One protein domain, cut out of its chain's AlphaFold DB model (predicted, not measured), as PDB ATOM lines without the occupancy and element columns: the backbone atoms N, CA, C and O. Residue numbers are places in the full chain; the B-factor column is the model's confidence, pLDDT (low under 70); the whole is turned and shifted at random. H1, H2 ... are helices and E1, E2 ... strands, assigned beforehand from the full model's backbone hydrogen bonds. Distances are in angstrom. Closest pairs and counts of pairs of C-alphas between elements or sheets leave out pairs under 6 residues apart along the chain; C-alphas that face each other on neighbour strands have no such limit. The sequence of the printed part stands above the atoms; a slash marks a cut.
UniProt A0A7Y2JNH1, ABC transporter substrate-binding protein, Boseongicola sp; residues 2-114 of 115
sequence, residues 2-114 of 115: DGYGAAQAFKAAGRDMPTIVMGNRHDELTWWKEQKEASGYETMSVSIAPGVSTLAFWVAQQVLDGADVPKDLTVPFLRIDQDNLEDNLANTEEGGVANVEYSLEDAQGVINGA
ATOM      1  N   ASP A   2     -46.777  45.613  18.375       80.75
ATOM      2  CA  ASP A   2     -48.045  45.081  18.875       80.75
ATOM      3  C   ASP A   2     -48.651  46.031  19.916       80.75
ATOM      4  O   ASP A   2     -49.859  46.273  19.903       80.75
ATOM      5  N   GLY A   3     -47.803  46.651  20.747       91.00
ATOM      6  CA  GLY A   3     -48.220  47.646  21.731       91.00
ATOM      7  C   GLY A   3     -48.659  48.954  21.077       91.00
ATOM      8  O   GLY A   3     -49.748  49.459  21.362       91.00
ATOM      9  N   TYR A   4     -47.878  49.465  20.122       92.12
ATOM     10  CA  TYR A   4     -48.264  50.659  19.367       92.12
ATOM     11  C   TYR A   4     -49.559  50.462  18.566       92.12
ATOM     12  O   TYR A   4     -50.445  51.317  18.598       92.12
ATOM     13  N   GLY A   5     -49.727  49.315  17.901       93.44
ATOM     14  CA  GLY A   5     -50.963  48.976  17.193       93.44
ATOM     15  C   GLY A   5     -52.179  48.928  18.123       93.44
ATOM     16  O   GLY A   5     -53.231  49.481  17.793       93.44
ATOM     17  N   ALA A   6     -52.027  48.341  19.315       95.38
ATOM     18  CA  ALA A   6     -53.067  48.357  20.339       95.38
ATOM     19  C   ALA A   6     -53.407  49.793  20.771       95.38
ATOM     20  O   ALA A   6     -54.584  50.156  20.807       95.38
ATOM     21  N   ALA A   7     -52.406  50.642  21.010       95.38
ATOM     22  CA  ALA A   7     -52.628  52.036  21.379       95.38
ATOM     23  C   ALA A   7     -53.409  52.806  20.299       95.38
ATOM     24  O   ALA A   7     -54.369  53.519  20.605       95.38
ATOM     25  N   GLN A   8     -53.071  52.608  19.019       95.56
ATOM     26  CA  GLN A   8     -53.828  53.207  17.917       95.56
ATOM     27  C   GLN A   8     -55.288  52.735  17.894       95.56
ATOM     28  O   GLN A   8     -56.182  53.545  17.646       95.56
ATOM     29  N   ALA A   9     -55.559  51.465  18.209       96.81
ATOM     30  CA  ALA A   9     -56.923  50.946  18.279       96.81
ATOM     31  C   ALA A   9     -57.745  51.600  19.405       96.81
ATOM     32  O   ALA A   9     -58.890  51.994  19.174       96.81
ATOM     33  N   PHE A  10     -57.171  51.778  20.602       97.12
ATOM     34  CA  PHE A  10     -57.847  52.471  21.711       97.12
ATOM     35  C   PHE A  10     -58.127  53.938  21.381       97.12
ATOM     36  O   PHE A  10     -59.255  54.405  21.562       97.12
ATOM     37  N   LYS A  11     -57.139  54.633  20.805       95.19
ATOM     38  CA  LYS A  11     -57.288  56.016  20.343       95.19
ATOM     39  C   LYS A  11     -58.391  56.147  19.290       95.19
ATOM     40  O   LYS A  11     -59.248  57.018  19.412       95.19
ATOM     41  N   ALA A  12     -58.400  55.277  18.279       97.75
ATOM     42  CA  ALA A  12     -59.408  55.287  17.218       97.75
ATOM     43  C   ALA A  12     -60.821  54.991  17.745       97.75
ATOM     44  O   ALA A  12     -61.800  55.532  17.231       97.75
ATOM     45  N   ALA A  13     -60.931  54.169  18.790       98.06
ATOM     46  CA  ALA A  13     -62.193  53.876  19.460       98.06
ATOM     47  C   ALA A  13     -62.659  54.990  20.421       98.06
ATOM     48  O   ALA A  13     -63.730  54.856  21.011       98.06
ATOM     49  N   GLY A  14     -61.872  56.059  20.613       96.88
ATOM     50  CA  GLY A  14     -62.173  57.124  21.572       96.88
ATOM     51  C   GLY A  14     -62.227  56.630  23.020       96.88
ATOM     52  O   GLY A  14     -63.009  57.146  23.815       96.88
ATOM     53  N   ARG A  15     -61.455  55.586  23.342       96.69
ATOM     54  CA  ARG A  15     -61.390  54.990  24.680       96.69
ATOM     55  C   ARG A  15     -60.149  55.477  25.412       96.69
ATOM     56  O   ARG A  15     -59.130  55.756  24.782       96.69
ATOM     57  N   ASP A  16     -60.231  55.502  26.737       95.00
ATOM     58  CA  ASP A  16     -59.077  55.782  27.587       95.00
ATOM     59  C   ASP A  16     -57.943  54.795  27.299       95.00
ATOM     60  O   ASP A  16     -58.185  53.600  27.080       95.00
ATOM     61  N   MET A  17     -56.712  55.307  27.291       96.50
ATOM     62  CA  MET A  17     -55.523  54.498  27.047       96.50
ATOM     63  C   MET A  17     -55.257  53.607  28.267       96.50
ATOM     64  O   MET A  17     -54.995  54.138  29.349       96.50
ATOM     65  N   PRO A  18     -55.321  52.270  28.139       96.25
ATOM     66  CA  PRO A  18     -54.923  51.384  29.222       96.25
ATOM     67  C   PRO A  18     -53.396  51.301  29.295       96.25
ATOM     68  O   PRO A  18     -52.700  51.697  28.364       96.25
ATOM     69  N   THR A  19     -52.867  50.695  30.356       95.88
ATOM     70  CA  THR A  19     -51.471  50.246  30.362       95.88
ATOM     71  C   THR A  19     -51.284  49.148  29.315       95.88
ATOM     72  O   THR A  19     -51.910  48.089  29.386       95.88
ATOM     73  N   ILE A  20     -50.409  49.400  28.347       95.38
ATOM     74  CA  ILE A  20     -50.051  48.474  27.268       95.38
ATOM     75  C   ILE A  20     -48.561  48.178  27.373       95.38
ATOM     76  O   ILE A  20     -47.763  49.098  27.199       95.38
ATOM     77  N   VAL A  21     -48.186  46.917  27.616       94.69
ATOM     78  CA  VAL A  21     -46.774  46.502  27.573       94.69
ATOM     79  C   VAL A  21     -46.255  46.718  26.158       94.69
ATOM     80  O   VAL A  21     -46.774  46.139  25.201       94.69
ATOM     81  N   MET A  22     -45.259  47.588  26.029       93.12
ATOM     82  CA  MET A  22     -44.777  48.037  24.734       93.12
ATOM     83  C   MET A  22     -43.756  47.095  24.127       93.12
ATOM     84  O   MET A  22     -42.976  46.446  24.828       93.12
ATOM     85  N   GLY A  23     -43.723  47.073  22.794       92.69
ATOM     86  CA  GLY A  23     -42.553  46.584  22.086       92.69
ATOM     87  C   GLY A  23     -41.358  47.515  22.299       92.69
ATOM     88  O   GLY A  23     -41.481  48.639  22.776       92.69
ATOM     89  N   ASN A  24     -40.187  47.030  21.919       92.56
ATOM     90  CA  ASN A  24     -38.908  47.714  22.088       92.56
ATOM     91  C   ASN A  24     -38.346  48.243  20.757       92.56
ATOM     92  O   ASN A  24     -37.140  48.426  20.617       92.56
ATOM     93  N   ARG A  25     -39.200  48.436  19.744       95.06
ATOM     94  CA  ARG A  25     -38.801  49.065  18.478       95.06
ATOM     95  C   ARG A  25     -38.670  50.571  18.649       95.06
ATOM     96  O   ARG A  25     -39.394  51.160  19.448       95.06
ATOM     97  N   HIS A  26     -37.788  51.189  17.866       95.81
ATOM     98  CA  HIS A  26     -37.547  52.632  17.937       95.81
ATOM     99  C   HIS A  26     -38.832  53.468  17.824       95.81
ATOM    100  O   HIS A  26     -39.019  54.420  18.575       95.81
ATOM    101  N   ASP A  27     -39.738  53.107  16.913       95.12
ATOM    102  CA  ASP A  27     -41.021  53.788  16.710       95.12
ATOM    103  C   ASP A  27     -41.958  53.657  17.923       95.12
ATOM    104  O   ASP A  27     -42.573  54.640  18.336       95.12
ATOM    105  N   GLU A  28     -42.022  52.476  18.541       95.25
ATOM    106  CA  GLU A  28     -42.810  52.246  19.758       95.25
ATOM    107  C   GLU A  28     -42.240  53.006  20.966       95.25
ATOM    108  O   GLU A  28     -42.998  53.621  21.719       95.25
ATOM    109  N   LEU A  29     -40.912  53.021  21.129       96.69
ATOM    110  CA  LEU A  29     -40.231  53.776  22.186       96.69
ATOM    111  C   LEU A  29     -40.372  55.293  21.983       96.69
ATOM    112  O   LEU A  29     -40.612  56.025  22.944       96.69
ATOM    113  N   THR A  30     -40.296  55.762  20.734       97.19
ATOM    114  CA  THR A  30     -40.545  57.168  20.375       97.19
ATOM    115  C   THR A  30     -41.971  57.567  20.741       97.19
ATOM    116  O   THR A  30     -42.169  58.550  21.451       97.19
ATOM    117  N   TRP A  31     -42.967  56.770  20.338       96.38
ATOM    118  CA  TRP A  31     -44.360  57.037  20.689       96.38
ATOM    119  C   TRP A  31     -44.576  57.055  22.203       96.38
ATOM    120  O   TRP A  31     -45.286  57.919  22.721       96.38
ATOM    121  N   TRP A  32     -43.967  56.115  22.929       97.56
ATOM    122  CA  TRP A  32     -44.080  56.072  24.384       97.56
ATOM    123  C   TRP A  32     -43.509  57.345  25.010       97.56
ATOM    124  O   TRP A  32     -44.193  57.964  25.827       97.56
ATOM    125  N   LYS A  33     -42.332  57.803  24.570       98.00
ATOM    126  CA  LYS A  33     -41.754  59.071  25.028       98.00
ATOM    127  C   LYS A  33     -42.707  60.246  24.787       98.00
ATOM    128  O   LYS A  33     -42.969  61.011  25.712       98.00
ATOM    129  N   GLU A  34     -43.298  60.345  23.596       97.44
ATOM    130  CA  GLU A  34     -44.284  61.389  23.285       97.44
ATOM    131  C   GLU A  34     -45.500  61.342  24.228       97.44
ATOM    132  O   GLU A  34     -45.965  62.382  24.691       97.44
ATOM    133  N   GLN A  35     -46.022  60.153  24.554       97.38
ATOM    134  CA  GLN A  35     -47.163  60.031  25.474       97.38
ATOM    135  C   GLN A  35     -46.792  60.322  26.931       97.38
ATOM    136  O   GLN A  35     -47.593  60.925  27.657       97.38
ATOM    137  N   LYS A  36     -45.586  59.922  27.351       97.38
ATOM    138  CA  LYS A  36     -45.012  60.252  28.660       97.38
ATOM    139  C   LYS A  36     -44.928  61.770  28.820       97.38
ATOM    140  O   LYS A  36     -45.413  62.296  29.815       97.38
ATOM    141  N   GLU A  37     -44.408  62.482  27.824       97.69
ATOM    142  CA  GLU A  37     -44.300  63.947  27.844       97.69
ATOM    143  C   GLU A  37     -45.668  64.647  27.751       97.69
ATOM    144  O   GLU A  37     -45.908  65.630  28.450       97.69
ATOM    145  N   ALA A  38     -46.586  64.142  26.919       97.00
ATOM    146  CA  ALA A  38     -47.876  64.791  26.676       97.00
ATOM    147  C   ALA A  38     -48.901  64.590  27.804       97.00
ATOM    148  O   ALA A  38     -49.742  65.461  28.031       97.00
ATOM    149  N   SER A  39     -48.877  63.437  28.478       95.75
ATOM    150  CA  SER A  39     -49.928  63.045  29.432       95.75
ATOM    151  C   SER A  39     -49.421  62.396  30.716       95.75
ATOM    152  O   SER A  39     -50.228  62.086  31.590       95.75
ATOM    153  N   GLY A  40     -48.111  62.178  30.849       96.50
ATOM    154  CA  GLY A  40     -47.561  61.385  31.946       96.50
ATOM    155  C   GLY A  40     -47.886  59.896  31.824       96.50
ATOM    156  O   GLY A  40     -47.903  59.208  32.836       96.50
ATOM    157  N   TYR A  41     -48.185  59.398  30.617       96.88
ATOM    158  CA  TYR A  41     -48.509  57.988  30.400       96.88
ATOM    159  C   TYR A  41     -47.375  57.077  30.893       96.88
ATOM    160  O   TYR A  41     -46.202  57.274  30.552       96.88
ATOM    161  N   GLU A  42     -47.748  56.070  31.682       97.06
ATOM    162  CA  GLU A  42     -46.824  55.103  32.265       97.06
ATOM    163  C   GLU A  42     -47.038  53.710  31.686       97.06
ATOM    164  O   GLU A  42     -48.160  53.198  31.615       97.06
ATOM    165  N   THR A  43     -45.937  53.075  31.296       96.69
ATOM    166  CA  THR A  43     -45.913  51.665  30.920       96.69
ATOM    167  C   THR A  43     -44.496  51.091  31.066       96.69
ATOM    168  O   THR A  43     -43.640  51.685  31.715       96.69
ATOM    169  N   MET A  44     -44.264  49.907  30.508       96.44
ATOM    170  CA  MET A  44     -42.964  49.254  30.407       96.44
ATOM    171  C   MET A  44     -42.851  48.516  29.070       96.44
ATOM    172  O   MET A  44     -43.863  48.148  28.464       96.44
ATOM    173  N   SER A  45     -41.623  48.224  28.655       95.06
ATOM    174  CA  SER A  45     -41.319  47.218  27.639       95.06
ATOM    175  C   SER A  45     -40.554  46.065  28.279       95.06
ATOM    176  O   SER A  45     -39.608  46.285  29.033       95.06
ATOM    177  N   VAL A  46     -40.969  44.831  27.992       92.56
ATOM    178  CA  VAL A  46     -40.282  43.618  28.453       92.56
ATOM    179  C   VAL A  46     -40.239  42.622  27.305       92.56
ATOM    180  O   VAL A  46     -41.278  42.178  26.817       92.56
ATOM    181  N   SER A  47     -39.035  42.267  26.871       89.44
ATOM    182  CA  SER A  47     -38.810  41.300  25.798       89.44
ATOM    183  C   SER A  47     -37.474  40.575  25.984       89.44
ATOM    184  O   SER A  47     -36.715  40.847  26.914       89.44
ATOM    185  N   ILE A  48     -37.176  39.620  25.105       90.38
ATOM    186  CA  ILE A  48     -35.816  39.098  24.957       90.38
ATOM    187  C   ILE A  48     -35.071  39.973  23.951       90.38
ATOM    188  O   ILE A  48     -35.592  40.263  22.871       90.38
ATOM    189  N   ALA A  49     -33.843  40.371  24.293       92.00
ATOM    190  CA  ALA A  49     -32.982  41.112  23.379       92.00
ATOM    191  C   ALA A  49     -32.667  40.269  22.125       92.00
ATOM    192  O   ALA A  49     -32.238  39.119  22.269       92.00
ATOM    193  N   PRO A  50     -32.795  40.819  20.901       92.94
ATOM    194  CA  PRO A  50     -32.417  40.118  19.668       92.94
ATOM    195  C   PRO A  50     -30.984  39.560  19.672       92.94
ATOM    196  O   PRO A  50     -30.711  38.506  19.094       92.94
ATOM    197  N   GLY A  51     -30.070  40.237  20.361       93.69
ATOM    198  CA  GLY A  51     -28.672  39.865  20.501       93.69
ATOM    199  C   GLY A  51     -28.440  38.637  21.371       93.69
ATOM    200  O   GLY A  51     -27.300  38.203  21.475       93.69
ATOM    201  N   VAL A  52     -29.480  37.970  21.888       95.50
ATOM    202  CA  VAL A  52     -29.369  36.600  22.430       95.50
ATOM    203  C   VAL A  52     -28.674  35.630  21.453       95.50
ATOM    204  O   VAL A  52     -28.073  34.645  21.872       95.50
ATOM    205  N   SER A  53     -28.674  35.925  20.150       96.00
ATOM    206  CA  SER A  53     -27.863  35.216  19.151       96.00
ATOM    207  C   SER A  53     -26.348  35.309  19.406       96.00
ATOM    208  O   SER A  53     -25.644  34.316  19.229       96.00
ATOM    209  N   THR A  54     -25.843  36.456  19.867       97.00
ATOM    210  CA  THR A  54     -24.433  36.642  20.261       97.00
ATOM    211  C   THR A  54     -24.095  35.846  21.522       97.00
ATOM    212  O   THR A  54     -23.052  35.199  21.579       97.00
ATOM    213  N   LEU A  55     -25.023  35.776  22.483       96.38
ATOM    214  CA  LEU A  55     -24.889  34.915  23.658       96.38
ATOM    215  C   LEU A  55     -24.806  33.439  23.247       96.38
ATOM    216  O   LEU A  55     -23.904  32.721  23.670       96.38
ATOM    217  N   ALA A  56     -25.715  32.993  22.374       96.75
ATOM    218  CA  ALA A  56     -25.730  31.624  21.867       96.75
ATOM    219  C   ALA A  56     -24.437  31.265  21.115       96.75
ATOM    220  O   ALA A  56     -23.948  30.142  21.247       96.75
ATOM    221  N   PHE A  57     -23.857  32.210  20.368       98.00
ATOM    222  CA  PHE A  57     -22.553  32.034  19.729       98.00
ATOM    223  C   PHE A  57     -21.454  31.739  20.761       98.00
ATOM    224  O   PHE A  57     -20.725  30.757  20.615       98.00
ATOM    225  N   TRP A  58     -21.365  32.533  21.830       98.06
ATOM    226  CA  TRP A  58     -20.358  32.327  22.873       98.06
ATOM    227  C   TRP A  58     -20.588  31.053  23.687       98.06
ATOM    228  O   TRP A  58     -19.630  30.341  23.979       98.06
ATOM    229  N   VAL A  59     -21.840  30.698  23.981       98.06
ATOM    230  CA  VAL A  59     -22.174  29.408  24.609       98.06
ATOM    231  C   VAL A  59     -21.719  28.243  23.727       98.06
ATOM    232  O   VAL A  59     -21.084  27.309  24.217       98.06
ATOM    233  N   ALA A  60     -21.978  28.300  22.417       98.31
ATOM    234  CA  ALA A  60     -21.512  27.274  21.488       98.31
ATOM    235  C   ALA A  60     -19.977  27.192  21.451       98.31
ATOM    236  O   ALA A  60     -19.422  26.094  21.411       98.31
ATOM    237  N   GLN A  61     -19.286  28.332  21.520       98.31
ATOM    238  CA  GLN A  61     -17.831  28.359  21.628       98.31
ATOM    239  C   GLN A  61     -17.342  27.669  22.910       98.31
ATOM    240  O   GLN A  61     -16.424  26.858  22.820       98.31
ATOM    241  N   GLN A  62     -17.956  27.927  24.070       98.31
ATOM    242  CA  GLN A  62     -17.592  27.284  25.344       98.31
ATOM    243  C   GLN A  62     -17.765  25.760  25.293       98.31
ATOM    244  O   GLN A  62     -16.891  25.020  25.740       98.31
ATOM    245  N   VAL A  63     -18.837  25.274  24.655       98.19
ATOM    246  CA  VAL A  63     -19.021  23.834  24.403       98.19
ATOM    247  C   VAL A  63     -17.878  23.266  23.553       98.19
ATOM    248  O   VAL A  63     -17.382  22.177  23.841       98.19
ATOM    249  N   LEU A  64     -17.437  23.987  22.517       98.38
ATOM    250  CA  LEU A  64     -16.311  23.567  21.671       98.38
ATOM    251  C   LEU A  64     -14.962  23.606  22.405       98.38
ATOM    252  O   LEU A  64     -14.078  22.822  22.067       98.38
ATOM    253  N   ASP A  65     -14.815  24.473  23.407       97.81
ATOM    254  CA  ASP A  65     -13.630  24.574  24.274       97.81
ATOM    255  C   ASP A  65     -13.628  23.536  25.412       97.81
ATOM    256  O   ASP A  65     -12.711  23.475  26.227       97.81
ATOM    257  N   GLY A  66     -14.648  22.674  25.461       97.88
ATOM    258  CA  GLY A  66     -14.748  21.586  26.429       97.88
ATOM    259  C   GLY A  66     -15.282  22.006  27.798       97.88
ATOM    260  O   GLY A  66     -15.173  21.221  28.742       97.88
ATOM    261  N   ALA A  67     -15.866  23.201  27.920       97.62
ATOM    262  CA  ALA A  67     -16.578  23.593  29.129       97.62
ATOM    263  C   ALA A  67     -17.802  22.691  29.354       97.62
ATOM    264  O   ALA A  67     -18.484  22.289  28.405       97.62
ATOM    265  N   ASP A  68     -18.104  22.397  30.619       96.44
ATOM    266  CA  ASP A  68     -19.362  21.749  30.979       96.44
ATOM    267  C   ASP A  68     -20.474  22.800  31.004       96.44
ATOM    268  O   ASP A  68     -20.413  23.769  31.760       96.44
ATOM    269  N   VAL A  69     -21.456  22.636  30.120       97.94
ATOM    270  CA  VAL A  69     -22.514  23.621  29.882       97.94
ATOM    271  C   VAL A  69     -23.873  22.982  30.166       97.94
ATOM    272  O   VAL A  69     -24.240  22.012  29.478       97.94
ATOM    273  N   PRO A  70     -24.658  23.535  31.114       97.12
ATOM    274  CA  PRO A  70     -26.023  23.098  31.371       97.12
ATOM    275  C   PRO A  70     -26.884  23.100  30.104       97.12
ATOM    276  O   PRO A  70     -26.753  23.951  29.225       97.12
ATOM    277  N   LYS A  71     -27.793  22.126  29.995       95.19
ATOM    278  CA  LYS A  71     -28.698  22.006  28.835       95.19
ATOM    279  C   LYS A  71     -29.854  23.001  28.855       95.19
ATOM    280  O   LYS A  71     -30.532  23.139  27.842       95.19
ATOM    281  N   ASP A  72     -30.054  23.668  29.984       95.88
ATOM    282  CA  ASP A  72     -31.025  24.734  30.172       95.88
ATOM    283  C   ASP A  72     -30.289  25.945  30.749       95.88
ATOM    284  O   ASP A  72     -29.597  25.829  31.761       95.88
ATOM    285  N   LEU A  73     -30.390  27.079  30.060       95.19
ATOM    286  CA  LEU A  73     -29.773  28.339  30.449       95.19
ATOM    287  C   LEU A  73     -30.860  29.411  30.459       95.19
ATOM    288  O   LEU A  73     -31.498  29.679  29.439       95.19
ATOM    289  N   THR A  74     -31.046  30.053  31.610       92.31
ATOM    290  CA  THR A  74     -31.949  31.201  31.732       92.31
ATOM    291  C   THR A  74     -31.212  32.469  31.330       92.31
ATOM    292  O   THR A  74     -30.164  32.793  31.884       92.31
ATOM    293  N   VAL A  75     -31.777  33.198  30.373       89.56
ATOM    294  CA  VAL A  75     -31.201  34.438  29.846       89.56
ATOM    295  C   VAL A  75     -31.943  35.658  30.400       89.56
ATOM    296  O   VAL A  75     -33.155  35.583  30.625       89.56
ATOM    297  N   PRO A  76     -31.252  36.785  30.633       83.56
ATOM    298  CA  PRO A  76     -31.890  37.987  31.150       83.56
ATOM    299  C   PRO A  76     -32.852  38.609  30.127       83.56
ATOM    300  O   PRO A  76     -32.619  38.584  28.915       83.56
ATOM    301  N   PHE A  77     -33.939  39.200  30.628       88.81
ATOM    302  CA  PHE A  77     -34.841  40.014  29.816       88.81
ATOM    303  C   PHE A  77     -34.232  41.384  29.528       88.81
ATOM    304  O   PHE A  77     -33.578  41.979  30.385       88.81
ATOM    305  N   LEU A  78     -34.545  41.928  28.355       93.19
ATOM    306  CA  LEU A  78     -34.429  43.354  28.103       93.19
ATOM    307  C   LEU A  78     -35.685  44.031  28.649       93.19
ATOM    308  O   LEU A  78     -36.793  43.813  28.151       93.19
ATOM    309  N   ARG A  79     -35.499  44.835  29.695       95.12
ATOM    310  CA  ARG A  79     -36.559  45.611  30.332       95.12
ATOM    311  C   ARG A  79     -36.270  47.100  30.185       95.12
ATOM    312  O   ARG A  79     -35.193  47.559  30.558       95.12
ATOM    313  N   ILE A  80     -37.252  47.829  29.670       96.75
ATOM    314  CA  ILE A  80     -37.241  49.287  29.562       96.75
ATOM    315  C   ILE A  80     -38.403  49.807  30.407       96.75
ATOM    316  O   ILE A  80     -39.546  49.381  30.228       96.75
ATOM    317  N   ASP A  81     -38.097  50.708  31.328       97.00
ATOM    318  CA  ASP A  81     -39.009  51.349  32.268       97.00
ATOM    319  C   ASP A  81     -39.032  52.868  32.028       97.00
ATOM    320  O   ASP A  81     -38.318  53.406  31.181       97.00
ATOM    321  N   GLN A  82     -39.879  53.580  32.773       96.81
ATOM    322  CA  GLN A  82     -40.049  55.029  32.631       96.81
ATOM    323  C   GLN A  82     -38.743  55.820  32.801       96.81
ATOM    324  O   GLN A  82     -38.609  56.883  32.202       96.81
ATOM    325  N   ASP A  83     -37.822  55.358  33.644       97.44
ATOM    326  CA  ASP A  83     -36.591  56.055  34.029       97.44
ATOM    327  C   ASP A  83     -35.421  55.822  33.066       97.44
ATOM    328  O   ASP A  83     -34.524  56.657  33.004       97.44
ATOM    329  N   ASN A  84     -35.444  54.729  32.299       97.12
ATOM    330  CA  ASN A  84     -34.390  54.378  31.344       97.12
ATOM    331  C   ASN A  84     -34.847  54.421  29.871       97.12
ATOM    332  O   ASN A  84     -34.071  54.067  28.976       97.12
ATOM    333  N   LEU A  85     -36.086  54.848  29.603       97.88
ATOM    334  CA  LEU A  85     -36.666  54.946  28.261       97.88
ATOM    335  C   LEU A  85     -35.800  55.780  27.316       97.88
ATOM    336  O   LEU A  85     -35.492  55.341  26.211       97.88
ATOM    337  N   GLU A  86     -35.417  56.983  27.734       97.69
ATOM    338  CA  GLU A  86     -34.691  57.927  26.890       97.69
ATOM    339  C   GLU A  86     -33.298  57.414  26.511       97.69
ATOM    340  O   GLU A  86     -32.907  57.527  25.349       97.69
ATOM    341  N   ASP A  87     -32.588  56.793  27.455       97.88
ATOM    342  CA  ASP A  87     -31.271  56.201  27.211       97.88
ATOM    343  C   ASP A  87     -31.370  55.005  26.256       97.88
ATOM    344  O   ASP A  87     -30.568  54.868  25.330       97.88
ATOM    345  N   ASN A  88     -32.379  54.146  26.427       96.75
ATOM    346  CA  ASN A  88     -32.602  53.017  25.521       96.75
ATOM    347  C   ASN A  88     -33.014  53.483  24.122       96.75
ATOM    348  O   ASN A  88     -32.537  52.935  23.128       96.75
ATOM    349  N   LEU A  89     -33.867  54.507  24.027       97.25
ATOM    350  CA  LEU A  89     -34.269  55.090  22.751       97.25
ATOM    351  C   LEU A  89     -33.067  55.697  22.020       97.25
ATOM    352  O   LEU A  89     -32.894  55.435  20.836       97.25
ATOM    353  N   ALA A  90     -32.205  56.444  22.718       97.38
ATOM    354  CA  ALA A  90     -31.012  57.050  22.126       97.38
ATOM    355  C   ALA A  90     -30.010  56.015  21.578       97.38
ATOM    356  O   ALA A  90     -29.309  56.295  20.609       97.38
ATOM    357  N   ASN A  91     -29.957  54.827  22.185       95.94
ATOM    358  CA  ASN A  91     -29.105  53.718  21.750       95.94
ATOM    359  C   ASN A  91     -29.790  52.771  20.749       95.94
ATOM    360  O   ASN A  91     -29.181  51.799  20.304       95.94
ATOM    361  N   THR A  92     -31.051  53.025  20.393       95.94
ATOM    362  CA  THR A  92     -31.775  52.239  19.394       95.94
ATOM    363  C   THR A  92     -31.738  52.973  18.062       95.94
ATOM    364  O   THR A  92     -32.173  54.115  17.966       95.94
ATOM    365  N   GLU A  93     -31.249  52.324  17.008       95.81
ATOM    366  CA  GLU A  93     -31.252  52.922  15.670       95.81
ATOM    367  C   GLU A  93     -32.679  53.137  15.147       95.81
ATOM    368  O   GLU A  93     -33.590  52.353  15.429       95.81
ATOM    369  N   GLU A  94     -32.877  54.176  14.336       96.06
ATOM    370  CA  GLU A  94     -34.164  54.428  13.693       96.06
ATOM    371  C   GLU A  94     -34.573  53.242  12.802       96.06
ATOM    372  O   GLU A  94     -33.800  52.747  11.983       96.06
ATOM    373  N   GLY A  95     -35.800  52.743  12.989       93.25
ATOM    374  CA  GLY A  95     -36.284  51.509  12.349       93.25
ATOM    375  C   GLY A  95     -35.757  50.210  12.979       93.25
ATOM    376  O   GLY A  95     -36.211  49.120  12.615       93.25
ATOM    377  N   GLY A  96     -34.844  50.316  13.943       94.19
ATOM    378  CA  GLY A  96     -34.266  49.216  14.697       94.19
ATOM    379  C   GLY A  96     -35.098  48.779  15.903       94.19
ATOM    380  O   GLY A  96     -36.240  49.196  16.132       94.19
ATOM    381  N   VAL A  97     -34.496  47.881  16.679       94.69
ATOM    382  CA  VAL A  97     -35.052  47.309  17.908       94.69
ATOM    383  C   VAL A  97     -34.003  47.436  18.998       94.69
ATOM    384  O   VAL A  97     -32.840  47.127  18.740       94.69
ATOM    385  N   ALA A  98     -34.401  47.865  20.194       95.19
ATOM    386  CA  ALA A  98     -33.495  47.944  21.329       95.19
ATOM    387  C   ALA A  98     -32.861  46.572  21.576       95.19
ATOM    388  O   ALA A  98     -33.535  45.532  21.515       95.19
ATOM    389  N   ASN A  99     -31.554  46.575  21.814       94.06
ATOM    390  CA  ASN A  99     -30.746  45.371  21.762       94.06
ATOM    391  C   ASN A  99     -29.690  45.330  22.870       94.06
ATOM    392  O   ASN A  99     -29.309  46.355  23.424       94.06
ATOM    393  N   VAL A 100     -29.205  44.122  23.147       93.50
ATOM    394  CA  VAL A 100     -28.057  43.844  24.010       93.50
ATOM    395  C   VAL A 100     -27.136  42.916  23.236       93.50
ATOM    396  O   VAL A 100     -27.565  41.841  22.815       93.50
ATOM    397  N   GLU A 101     -25.889  43.326  23.038       93.06
ATOM    398  CA  GLU A 101     -24.841  42.433  22.550       93.06
ATOM    399  C   GLU A 101     -24.130  41.812  23.744       93.06
ATOM    400  O   GLU A 101     -23.672  42.521  24.638       93.06
ATOM    401  N   TYR A 102     -24.062  40.484  23.763       95.44
ATOM    402  CA  TYR A 102     -23.466  39.738  24.859       95.44
ATOM    403  C   TYR A 102     -22.022  39.377  24.523       95.44
ATOM    404  O   TYR A 102     -21.702  38.879  23.438       95.44
ATOM    405  N   SER A 103     -21.148  39.618  25.487       97.12
ATOM    406  CA  SER A 103     -19.743  39.251  25.443       97.12
ATOM    407  C   SER A 103     -19.528  37.780  25.821       97.12
ATOM    408  O   SER A 103     -20.437  37.070  26.262       97.12
ATOM    409  N   LEU A 104     -18.283  37.319  25.683       97.69
ATOM    410  CA  LEU A 104     -17.866  36.021  26.209       97.69
ATOM    411  C   LEU A 104     -18.046  35.933  27.733       97.69
ATOM    412  O   LEU A 104     -18.458  34.890  28.237       97.69
ATOM    413  N   GLU A 105     -17.751  37.018  28.452       97.50
ATOM    414  CA  GLU A 105     -17.884  37.081  29.910       97.50
ATOM    415  C   GLU A 105     -19.349  36.927  30.333       97.50
ATOM    416  O   GLU A 105     -19.644  36.169  31.255       97.50
ATOM    417  N   ASP A 106     -20.281  37.536  29.595       96.38
ATOM    418  CA  ASP A 106     -21.717  37.368  29.844       96.38
ATOM    419  C   ASP A 106     -22.154  35.908  29.667       96.38
ATOM    420  O   ASP A 106     -22.893  35.368  30.492       96.38
ATOM    421  N   ALA A 107     -21.661  35.234  28.621       96.75
ATOM    422  CA  ALA A 107     -21.944  33.818  28.394       96.75
ATOM    423  C   ALA A 107     -21.403  32.935  29.522       96.75
ATOM    424  O   ALA A 107     -22.110  32.050  30.005       96.75
ATOM    425  N   GLN A 108     -20.178  33.196  29.976       96.81
ATOM    426  CA  GLN A 108     -19.596  32.507  31.127       96.81
ATOM    427  C   GLN A 108     -20.401  32.772  32.402       96.81
ATOM    428  O   GLN A 108     -20.635  31.847  33.176       96.81
ATOM    429  N   GLY A 109     -20.881  34.001  32.599       96.00
ATOM    430  CA  GLY A 109     -21.760  34.362  33.708       96.00
ATOM    431  C   GLY A 109     -23.059  33.556  33.711       96.00
ATOM    432  O   GLY A 109     -23.420  32.982  34.738       96.00
ATOM    433  N   VAL A 110     -23.727  33.451  32.557       95.56
ATOM    434  CA  VAL A 110     -24.963  32.662  32.403       95.56
ATOM    435  C   VAL A 110     -24.717  31.170  32.649       95.56
ATOM    436  O   VAL A 110     -25.508  30.536  33.344       95.56
ATOM    437  N   ILE A 111     -23.620  30.609  32.129       96.69
ATOM    438  CA  ILE A 111     -23.251  29.202  32.352       96.69
ATOM    439  C   ILE A 111     -22.998  28.947  33.841       96.69
ATOM    440  O   ILE A 111     -23.600  28.047  34.417       96.69
ATOM    441  N   ASN A 112     -22.155  29.764  34.476       95.38
ATOM    442  CA  ASN A 112     -21.796  29.605  35.885       95.38
ATOM    443  C   ASN A 112     -22.994  29.792  36.822       95.38
ATOM    444  O   ASN A 112     -23.064  29.136  37.855       95.38
ATOM    445  N   GLY A 113     -23.937  30.672  36.475       94.25
ATOM    446  CA  GLY A 113     -25.162  30.877  37.247       94.25
ATOM    447  C   GLY A 113     -26.168  29.724  37.154       94.25
ATOM    448  O   GLY A 113     -27.105  29.687  37.949       94.25
ATOM    449  N   ALA A 114     -25.993  28.808  36.198       92.88
ATOM    450  CA  ALA A 114     -26.862  27.653  35.972       92.88
ATOM    451  C   ALA A 114     -26.273  26.317  36.476       92.88
ATOM    452  O   ALA A 114     -26.923  25.280  36.329       92.88
TER     453      ALA A 114
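This is residues 2 to 114 of the 115 residues of the protein "ABC transporter substrate-binding protein" of Boseongicola sp (UniProt A0A7Y2JNH1). The model is a long rod made of two small helical lobes joined through a thin waist: H1, H2 and H4 make one lobe, H3 and H5 the other, and the short two-stranded ribbon of E1 and E2 lies in the middle between them. In the second lobe H5 packs crosswise on H3, and residues 91 to 103 run past the waist as a long strap from H4 to H5. The printed part has 113 residues with five named helices and two named strands, in the order H1, H2, E1, H3, E2, H4, H5; the sheet, in the order E1 - E2, is antiparallel, and the class is mostly helix. The whole is loose, with a radius of gyration of the C-alphas of 17.6 A, and spans 59 by 24 by 22 A.

H1, residues 2 to 12, and H2, residues 26 to 39, only just touch, with 3 pairs of C-alphas within 8 A. H2 touches H1 with residues 28 to 31 alone, and the closest C-alphas of the two helices are those of Tyr 4 and Glu 28, 5.7 A apart. They run the same way at a steep tilt of 43 degrees. E1, residues 45 to 47, and E2, residues 78 to 80, are antiparallel neighbours at 176 degrees. The C-alphas of 46 and 79 face each other at 4.6 A; N 45 and O 80 are within hydrogen-bond range at 2.9 A, as are N 78 and O 47 at 2.8 A. H3, residues 52 to 64, touches H5, residues 104 to 113, with residues 55 to 59 alone. They stand about perpendicular, at 78 degrees, and their closest C-alphas, Trp 58 and Leu 104, are 5.6 A apart. H4, residues 85 to 90, touches H2, where the closest C-alphas, Leu 29 and Leu 89, are 6.1 A apart; they run opposite ways at a steep tilt of 45 degrees. Among the pairs that are apart are H1 and H3, H2 and H5, and H4 and H5. Every O i to N i+4 pair is within hydrogen-bond range in H1, H2, H3, H4 and H5.

H1 begins at C-alpha 2, (-48.045, 45.081, 18.875), and is 15.4 A long from first to last C-alpha. H2 measures 19.8 A, H3 18.5 A and H5 14.2 A. H3 begins at C-alpha 52, (-29.369, 36.600, 22.430). H5 ends at C-alpha 113, (-25.162, 30.877, 37.247). E1, E2 and H4 are shorter.

The two C-alphas farthest apart, those of Gly 14 and Gly 66, are 59.5 A apart. The printed part has no cut. The links H1 to H2, H3 to E2 and H4 to H5 are long, each with 13 residues; those from H2 to E1, E1 to H3 and E2 to H4 are tight. The mean pLDDT of the printed part is 95.5, and no printed residue is under 70.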